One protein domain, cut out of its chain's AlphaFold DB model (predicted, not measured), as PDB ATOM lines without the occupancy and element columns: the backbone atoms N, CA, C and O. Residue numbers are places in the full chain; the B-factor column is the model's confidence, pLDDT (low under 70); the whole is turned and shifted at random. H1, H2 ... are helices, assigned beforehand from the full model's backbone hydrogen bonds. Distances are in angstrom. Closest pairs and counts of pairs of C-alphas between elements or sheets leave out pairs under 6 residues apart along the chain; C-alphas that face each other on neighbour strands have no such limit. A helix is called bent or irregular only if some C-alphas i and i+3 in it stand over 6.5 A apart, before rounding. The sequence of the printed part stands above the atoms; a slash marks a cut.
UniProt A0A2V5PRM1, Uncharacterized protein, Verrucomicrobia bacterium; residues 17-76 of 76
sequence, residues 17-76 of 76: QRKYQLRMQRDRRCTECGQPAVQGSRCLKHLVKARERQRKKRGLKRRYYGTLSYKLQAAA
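This is residues 17 to 76 of the 76 residues of an uncharacterized protein of Verrucomicrobia bacterium (UniProt A0A2V5PRM1). What does this model look like? It is a loose, drawn-out string of three helices: the longest, H2, runs slantwise through one part of the model with the short H3 packed on it, while H1 lies at the opposite end of the longest axis, beyond the looped stretch of residues 27 to 43. After H2, residues 58 to 67 swing out past its end and fold back to H3. What are its counts and its size? The printed part has 60 residues with three named helices, in the order H1, H2, H3, and no named strand; the class is all helix, with 31 residues in the helices. It is only just loose, close to compact, with a radius of gyration of the C-alphas of 12.8 A, and its outline is only just flat, spanning 37 by 25 by 13 A.

Where is the longest helix? H2 is residues 44 to 57, Leu 44 to Lys 57, with 14 residues and 19.9 A from first to last C-alpha. C-alpha 44 stands at (42.080, -31.237, 3.913) and C-alpha 57 at (48.384, -45.152, -8.904). Which helix comes after it? H3 is residues 68 to 74, Leu 68 to Ala 74, with 7 residues and 9.9 A from first to last C-alpha. It ends with C-alpha 74 at (37.990, -24.893, -3.385). Which helix opens the printed part? H1 is residues 17 to 26, Gln 17 to Arg 26, with 10 residues and 14.4 A from first to last C-alpha. It begins with C-alpha 17 at (49.947, -46.246, 17.003).

What does H2 touch? H2 and H3 touch, with 8 pairs of C-alphas within 8 A. Their closest C-alphas are those of Val 48, at (43.940, -34.095, -1.318), and Ser 69, at (38.484, -33.509, -1.578), which are 5.5 A apart. How are these two directed? Their lines stand at a steep tilt of 58 degrees and they run opposite ways. Their centres are 11.5 A apart. How does H1 stand to the other helices? H1 and H2 are apart, and so are H1 and H3: in each pair no C-alpha of the one is within 8 A of the other. What does the backbone of the helices show? In H1, H2 and H3 every pair of O i to N i+4 is within hydrogen-bond range. No helix is bent or irregular.

How far does the whole reach? The two C-alphas farthest apart are those of Lys 19 and Lys 61, at 37.7 A. The first and last printed C-alphas, those of Gln 17 and Ala 76, are 29.6 A apart. Is the backbone continuous, and where does it stop? The printed part has no cut; it begins at residue 17 and ends at residue 76, the last residue of the full chain of 76. Which links are long? The link from H1 to H2 is long, with the 17 residues 27 to 43, whose C-alphas lie 5 to 16 A from the mean of the C-alphas. The link from H2 to H3 has 10 residues, 58 to 67, and is short but not tight. How confident is the model? The mean pLDDT of the printed part is 91.1, and no printed residue is under 70. The mean is 94 for H2, 92 for H1 and 91 for H3.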
ATOM      1  N   GLN A  17      50.361 -47.036  18.158       91.12
ATOM      2  CA  GLN A  17      49.947 -46.246  17.003       91.12
ATOM      3  C   GLN A  17      48.422 -46.211  16.854       91.12
ATOM      4  O   GLN A  17      47.866 -45.150  16.576       91.12
ATOM      5  N   ARG A  18      47.729 -47.335  17.074       92.75
ATOM      6  CA  ARG A  18      46.265 -47.369  17.014       92.75
ATOM      7  C   ARG A  18      45.640 -46.534  18.131       92.75
ATOM      8  O   ARG A  18      44.725 -45.770  17.837       92.75
ATOM      9  N   LYS A  19      46.186 -46.582  19.355       94.06
ATOM     10  CA  LYS A  19      45.772 -45.698  20.468       94.06
ATOM     11  C   LYS A  19      45.879 -44.224  20.074       94.06
ATOM     12  O   LYS A  19      44.927 -43.472  20.237       94.06
ATOM     13  N   TYR A  20      46.996 -43.820  19.462       91.81
ATOM     14  CA  TYR A  20      47.157 -42.455  18.946       91.81
ATOM     15  C   TYR A  20      46.088 -42.080  17.908       91.81
ATOM     16  O   TYR A  20      45.515 -40.999  17.988       91.81
ATOM     17  N   GLN A  21      45.780 -42.964  16.954       91.62
ATOM     18  CA  GLN A  21      44.739 -42.692  15.958       91.62
ATOM     19  C   GLN A  21      43.357 -42.518  16.595       91.62
ATOM     20  O   GLN A  21      42.623 -41.629  16.177       91.62
ATOM     21  N   LEU A  22      43.019 -43.336  17.595       92.25
ATOM     22  CA  LEU A  22      41.756 -43.223  18.328       92.25
ATOM     23  C   LEU A  22      41.672 -41.896  19.091       92.25
ATOM     24  O   LEU A  22      40.668 -41.201  18.975       92.25
ATOM     25  N   ARG A  23      42.760 -41.479  19.748       92.62
ATOM     26  CA  ARG A  23      42.859 -40.156  20.393       92.62
ATOM     27  C   ARG A  23      42.643 -39.021  19.398       92.62
ATOM     28  O   ARG A  23      41.828 -38.140  19.633       92.62
ATOM     29  N   MET A  24      43.316 -39.068  18.245       93.44
ATOM     30  CA  MET A  24      43.122 -38.053  17.205       93.44
ATOM     31  C   MET A  24      41.682 -38.049  16.679       93.44
ATOM     32  O   MET A  24      41.129 -36.979  16.460       93.44
ATOM     33  N   GLN A  25      41.050 -39.214  16.507       89.62
ATOM     34  CA  GLN A  25      39.646 -39.293  16.091       89.62
ATOM     35  C   GLN A  25      38.698 -38.692  17.130       89.62
ATOM     36  O   GLN A  25      37.827 -37.910  16.754       89.62
ATOM     37  N   ARG A  26      38.901 -39.002  18.417       90.81
ATOM     38  CA  ARG A  26      38.138 -38.420  19.527       90.81
ATOM     39  C   ARG A  26      38.225 -36.896  19.522       90.81
ATOM     40  O   ARG A  26      37.205 -36.219  19.577       90.81
ATOM     41  N   ASP A  27      39.431 -36.366  19.339       91.00
ATOM     42  CA  ASP A  27      39.694 -34.927  19.353       91.00
ATOM     43  C   ASP A  27      39.351 -34.235  18.013       91.00
ATOM     44  O   ASP A  27      39.690 -33.067  17.815       91.00
ATOM     45  N   ARG A  28      38.714 -34.942  17.062       91.06
ATOM     46  CA  ARG A  28      38.410 -34.464  15.695       91.06
ATOM     47  C   ARG A  28      39.644 -33.908  14.976       91.06
ATOM     48  O   ARG A  28      39.601 -32.897  14.276       91.06
ATOM     49  N   ARG A  29      40.771 -34.590  15.146       94.12
ATOM     50  CA  ARG A  29      42.074 -34.279  14.560       94.12
ATOM     51  C   ARG A  29      42.487 -35.333  13.546       94.12
ATOM     52  O   ARG A  29      42.070 -36.489  13.549       94.12
ATOM     53  N   CYS A  30      43.355 -34.911  12.641       94.31
ATOM     54  CA  CYS A  30      43.908 -35.746  11.605       94.31
ATOM     55  C   CYS A  30      44.834 -36.799  12.213       94.31
ATOM     56  O   CYS A  30      45.821 -36.464  12.863       94.31
ATOM     57  N   THR A  31      44.591 -38.066  11.895       91.62
ATOM     58  CA  THR A  31      45.412 -39.187  12.379       91.62
ATOM     59  C   THR A  31      46.832 -39.223  11.803       91.62
ATOM     60  O   THR A  31      47.642 -40.024  12.254       91.62
ATOM     61  N   GLU A  32      47.130 -38.414  10.779       89.00
ATOM     62  CA  GLU A  32      48.451 -38.359  10.129       89.00
ATOM     63  C   GLU A  32      49.316 -37.195  10.630       89.00
ATOM     64  O   GLU A  32      50.535 -37.317  10.646       89.00
ATOM     65  N   CYS A  33      48.717 -36.068  11.029       89.88
ATOM     66  CA  CYS A  33      49.477 -34.867  11.400       89.88
ATOM     67  C   CYS A  33      48.915 -34.064  12.578       89.88
ATOM     68  O   CYS A  33      49.431 -32.990  12.863       89.88
ATOM     69  N   GLY A  34      47.827 -34.508  13.214       88.50
ATOM     70  CA  GLY A  34      47.227 -33.846  14.378       88.50
ATOM     71  C   GLY A  34      46.504 -32.517  14.114       88.50
ATOM     72  O   GLY A  34      45.969 -31.936  15.051       88.50
ATOM     73  N   GLN A  35      46.456 -32.038  12.867       92.44
ATOM     74  CA  GLN A  35      45.692 -30.839  12.473       92.44
ATOM     75  C   GLN A  35      44.179 -31.089  12.560       92.44
ATOM     76  O   GLN A  35      43.786 -32.248  12.432       92.44
ATOM     77  N   PRO A  36      43.324 -30.060  12.699       91.81
ATOM     78  CA  PRO A  36      41.873 -30.232  12.686       91.81
ATOM     79  C   PRO A  36      41.405 -31.068  11.488       91.81
ATOM     80  O   PRO A  36      41.822 -30.848  10.343       91.81
ATOM     81  N   ALA A  37      40.594 -32.088  11.757       91.44
ATOM     82  CA  ALA A  37      39.999 -32.901  10.712       91.44
ATOM     83  C   ALA A  37      38.859 -32.116  10.061       91.44
ATOM     84  O   ALA A  37      38.044 -31.506  10.745       91.44
ATOM     85  N   VAL A  38      38.809 -32.144   8.729       87.12
ATOM     86  CA  VAL A  38      37.719 -31.510   7.968       87.12
ATOM     87  C   VAL A  38      36.630 -32.534   7.692       87.12
ATOM     88  O   VAL A  38      35.447 -32.243   7.813       87.12
ATOM     89  N   GLN A  39      37.027 -33.762   7.351       82.44
ATOM     90  CA  GLN A  39      36.080 -34.835   7.096       82.44
ATOM     91  C   GLN A  39      36.652 -36.191   7.503       82.44
ATOM     92  O   GLN A  39      37.764 -36.567   7.116       82.44
ATOM     93  N   GLY A  40      35.869 -36.931   8.289       83.25
ATOM     94  CA  GLY A  40      36.298 -38.191   8.883       83.25
ATOM     95  C   GLY A  40      37.523 -37.993   9.778       83.25
ATOM     96  O   GLY A  40      37.524 -37.158  10.673       83.25
ATOM     97  N   SER A  41      38.582 -38.756   9.517       86.00
ATOM     98  CA  SER A  41      39.798 -38.803  10.340       86.00
ATOM     99  C   SER A  41      40.980 -38.002   9.778       86.00
ATOM    100  O   SER A  41      42.115 -38.165  10.238       86.00
ATOM    101  N   ARG A  42      40.771 -37.170   8.745       90.75
ATOM    102  CA  ARG A  42      41.855 -36.458   8.046       90.75
ATOM    103  C   ARG A  42      41.570 -34.973   7.837       90.75
ATOM    104  O   ARG A  42      40.434 -34.543   7.656       90.75
ATOM    105  N   CYS A  43      42.647 -34.191   7.815       93.75
ATOM    106  CA  CYS A  43      42.604 -32.797   7.389       93.75
ATOM    107  C   CYS A  43      42.584 -32.693   5.856       93.75
ATOM    108  O   CYS A  43      42.974 -33.631   5.146       93.75
ATOM    109  N   LEU A  44      42.189 -31.524   5.347       93.19
ATOM    110  CA  LEU A  44      42.080 -31.237   3.913       93.19
ATOM    111  C   LEU A  44      43.351 -31.602   3.129       93.19
ATOM    112  O   LEU A  44      43.289 -32.288   2.108       93.19
ATOM    113  N   LYS A  45      44.522 -31.231   3.659       92.56
ATOM    114  CA  LYS A  45      45.830 -31.528   3.055       92.56
ATOM    115  C   LYS A  45      46.031 -33.025   2.809       92.56
ATOM    116  O   LYS A  45      46.476 -33.424   1.731       92.56
ATOM    117  N   HIS A  46      45.698 -33.863   3.792       94.12
ATOM    118  CA  HIS A  46      45.864 -35.313   3.675       94.12
ATOM    119  C   HIS A  46      44.786 -35.957   2.802       94.12
ATOM    120  O   HIS A  46      45.090 -36.923   2.101       94.12
ATOM    121  N   LEU A  47      43.570 -35.402   2.761       91.69
ATOM    122  CA  LEU A  47      42.534 -35.838   1.819       91.69
ATOM    123  C   LEU A  47      42.968 -35.613   0.365       91.69
ATOM    124  O   LEU A  47      42.945 -36.553  -0.435       91.69
ATOM    125  N   VAL A  48      43.446 -34.410   0.031       92.81
ATOM    126  CA  VAL A  48      43.940 -34.095  -1.318       92.81
ATOM    127  C   VAL A  48      45.169 -34.941  -1.653       92.81
ATOM    128  O   VAL A  48      45.204 -35.581  -2.701       92.81
ATOM    129  N   LYS A  49      46.146 -35.056  -0.742       94.06
ATOM    130  CA  LYS A  49      47.347 -35.883  -0.964       94.06
ATOM    131  C   LYS A  49      47.005 -37.356  -1.216       94.06
ATOM    132  O   LYS A  49      47.581 -37.978  -2.111       94.06
ATOM    133  N   ALA A  50      46.067 -37.924  -0.457       92.81
ATOM    134  CA  ALA A  50      45.601 -39.293  -0.667       92.81
ATOM    135  C   ALA A  50      44.920 -39.452  -2.036       92.81
ATOM    136  O   ALA A  50      45.174 -40.438  -2.735       92.81
ATOM    137  N   ARG A  51      44.120 -38.464  -2.456       92.44
ATOM    138  CA  ARG A  51      43.477 -38.450  -3.775       92.44
ATOM    139  C   ARG A  51      44.494 -38.370  -4.909       92.44
ATOM    140  O   ARG A  51      44.410 -39.162  -5.844       92.44
ATOM    141  N   GLU A  52      45.483 -37.481  -4.813       94.25
ATOM    142  CA  GLU A  52      46.578 -37.363  -5.786       94.25
ATOM    143  C   GLU A  52      47.350 -38.683  -5.918       94.25
ATOM    144  O   GLU A  52      47.628 -39.142  -7.028       94.25
ATOM    145  N   ARG A  53      47.639 -39.343  -4.786       94.38
ATOM    146  CA  ARG A  53      48.295 -40.657  -4.768       94.38
ATOM    147  C   ARG A  53      47.455 -41.711  -5.488       94.38
ATOM    148  O   ARG A  53      47.992 -42.454  -6.307       94.38
ATOM    149  N   GLN A  54      46.150 -41.773  -5.214       93.81
ATOM    150  CA  GLN A  54      45.239 -42.687  -5.909       93.81
ATOM    151  C   GLN A  54      45.149 -42.379  -7.406       93.81
ATOM    152  O   GLN A  54      45.157 -43.311  -8.207       93.81
ATOM    153  N   ARG A  55      45.113 -41.095  -7.789       94.31
ATOM    154  CA  ARG A  55      45.108 -40.669  -9.194       94.31
ATOM    155  C   ARG A  55      46.342 -41.199  -9.920       94.31
ATOM    156  O   ARG A  55      46.196 -41.851 -10.951       94.31
ATOM    157  N   LYS A  56      47.532 -40.971  -9.348       94.88
ATOM    158  CA  LYS A  56      48.805 -41.446  -9.907       94.88
ATOM    159  C   LYS A  56      48.839 -42.973  -9.994       94.88
ATOM    160  O   LYS A  56      49.169 -43.500 -11.046       94.88
ATOM    161  N   LYS A  57      48.430 -43.678  -8.929       95.44
ATOM    162  CA  LYS A  57      48.384 -45.152  -8.904       95.44
ATOM    163  C   LYS A  57      47.458 -45.731  -9.980       95.44
ATOM    164  O   LYS A  57      47.762 -46.779 -10.528       95.44
ATOM    165  N   ARG A  58      46.338 -45.066 -10.274       92.88
ATOM    166  CA  ARG A  58      45.367 -45.500 -11.292       92.88
ATOM    167  C   ARG A  58      45.667 -44.976 -12.705       92.88
ATOM    168  O   ARG A  58      44.859 -45.203 -13.595       92.88
ATOM    169  N   GLY A  59      46.762 -44.240 -12.917       93.31
ATOM    170  CA  GLY A  59      47.119 -43.700 -14.239       93.31
ATOM    171  C   GLY A  59      46.160 -42.631 -14.780       93.31
ATOM    172  O   GLY A  59      46.138 -42.354 -15.977       93.31
ATOM    173  N   LEU A  60      45.350 -42.013 -13.917       92.12
ATOM    174  CA  LEU A  60      44.364 -41.017 -14.334       92.12
ATOM    175  C   LEU A  60      45.071 -39.700 -14.702       92.12
ATOM    176  O   LEU A  60      45.682 -39.050 -13.850       92.12
ATOM    177  N   LYS A  61      44.966 -39.284 -15.969       89.56
ATOM    178  CA  LYS A  61      45.666 -38.096 -16.496       89.56
ATOM    179  C   LYS A  61      45.125 -36.775 -15.937       89.56
ATOM    180  O   LYS A  61      45.895 -35.861 -15.662       89.56
ATOM    181  N   ARG A  62      43.805 -36.663 -15.753       89.62
ATOM    182  CA  ARG A  62      43.133 -35.411 -15.357       89.62
ATOM    183  C   ARG A  62      42.705 -35.417 -13.889       89.62
ATOM    184  O   ARG A  62      42.378 -36.461 -13.320       89.62
ATOM    185  N   ARG A  63      42.672 -34.228 -13.279       91.19
ATOM    186  CA  ARG A  63      42.027 -33.992 -11.979       91.19
ATOM    187  C   ARG A  63      40.530 -33.809 -12.194       91.19
ATOM    188  O   ARG A  63      40.116 -32.866 -12.853       91.19
ATOM    189  N   TYR A  64      39.725 -34.708 -11.638       90.19
ATOM    190  CA  TYR A  64      38.275 -34.536 -11.623       90.19
ATOM    191  C   TYR A  64      37.866 -33.698 -10.408       90.19
ATOM    192  O   TYR A  64      37.685 -34.239  -9.317       90.19
ATOM    193  N   TYR A  65      37.746 -32.381 -10.596       89.62
ATOM    194  CA  TYR A  65      37.462 -31.411  -9.528       89.62
ATOM    195  C   TYR A  65      36.091 -31.594  -8.856       89.62
ATOM    196  O   TYR A  65      35.878 -31.095  -7.757       89.62
ATOM    197  N   GLY A  66      35.192 -32.389  -9.446       89.75
ATOM    198  CA  GLY A  66      33.903 -32.735  -8.844       89.75
ATOM    199  C   GLY A  66      33.990 -33.625  -7.594       89.75
ATOM    200  O   GLY A  66      32.982 -33.804  -6.912       89.75
ATOM    201  N   THR A  67      35.158 -34.187  -7.260       88.12
ATOM    202  CA  THR A  67      35.297 -35.006  -6.044       88.12
ATOM    203  C   THR A  67      35.347 -34.177  -4.767       88.12
ATOM    204  O   THR A  67      35.968 -33.118  -4.731       88.12
ATOM    205  N   LEU A  68      34.811 -34.755  -3.693       89.50
ATOM    206  CA  LEU A  68      34.763 -34.211  -2.336       89.50
ATOM    207  C   LEU A  68      36.042 -33.485  -1.886       89.50
ATOM    208  O   LEU A  68      35.969 -32.339  -1.464       89.50
ATOM    209  N   SER A  69      37.219 -34.105  -2.030       90.50
ATOM    210  CA  SER A  69      38.484 -33.509  -1.578       90.50
ATOM    211  C   SER A  69      38.837 -32.206  -2.296       90.50
ATOM    212  O   SER A  69      39.360 -31.297  -1.666       90.50
ATOM    213  N   TYR A  70      38.565 -32.112  -3.601       92.62
ATOM    214  CA  TYR A  70      38.834 -30.891  -4.363       92.62
ATOM    215  C   TYR A  70      37.748 -29.839  -4.146       92.62
ATOM    216  O   TYR A  70      38.069 -28.662  -4.081       92.62
ATOM    217  N   LYS A  71      36.486 -30.250  -3.962       92.50
ATOM    218  CA  LYS A  71      35.400 -29.335  -3.582       92.50
ATOM    219  C   LYS A  71      35.670 -28.668  -2.234       92.50
ATOM    220  O   LYS A  71      35.589 -27.453  -2.137       92.50
ATOM    221  N   LEU A  72      36.069 -29.449  -1.228       89.56
ATOM    222  CA  LEU A  72      36.477 -28.916   0.075       89.56
ATOM    223  C   LEU A  72      37.720 -28.030  -0.021       89.56
ATOM    224  O   LEU A  72      37.858 -27.108   0.765       89.56
ATOM    225  N   GLN A  73      38.620 -28.306  -0.969       91.19
ATOM    226  CA  GLN A  73      39.794 -27.468  -1.195       91.19
ATOM    227  C   GLN A  73      39.442 -26.134  -1.849       91.19
ATOM    228  O   GLN A  73      40.097 -25.146  -1.563       91.19
ATOM    229  N   ALA A  74      38.448 -26.114  -2.733       89.88
ATOM    230  CA  ALA A  74      37.990 -24.893  -3.385       89.88
ATOM    231  C   ALA A  74      37.123 -24.012  -2.467       89.88
ATOM    232  O   ALA A  74      37.005 -22.821  -2.720       89.88
ATOM    233  N   ALA A  75      36.500 -24.601  -1.442       87.56
ATOM    234  CA  ALA A  75      35.618 -23.909  -0.501       87.56
ATOM    235  C   ALA A  75      36.314 -23.433   0.790       87.56
ATOM    236  O   ALA A  75      35.657 -22.809   1.620       87.56
ATOM    237  N   ALA A  76      37.590 -23.780   0.985       78.38
ATOM    238  CA  ALA A  76      38.400 -23.427   2.153       78.38
ATOM    239  C   ALA A  76      39.380 -22.305   1.810       78.38
ATOM    240  O   ALA A  76      39.614 -21.463   2.703       78.38
TER     241      ALA A  76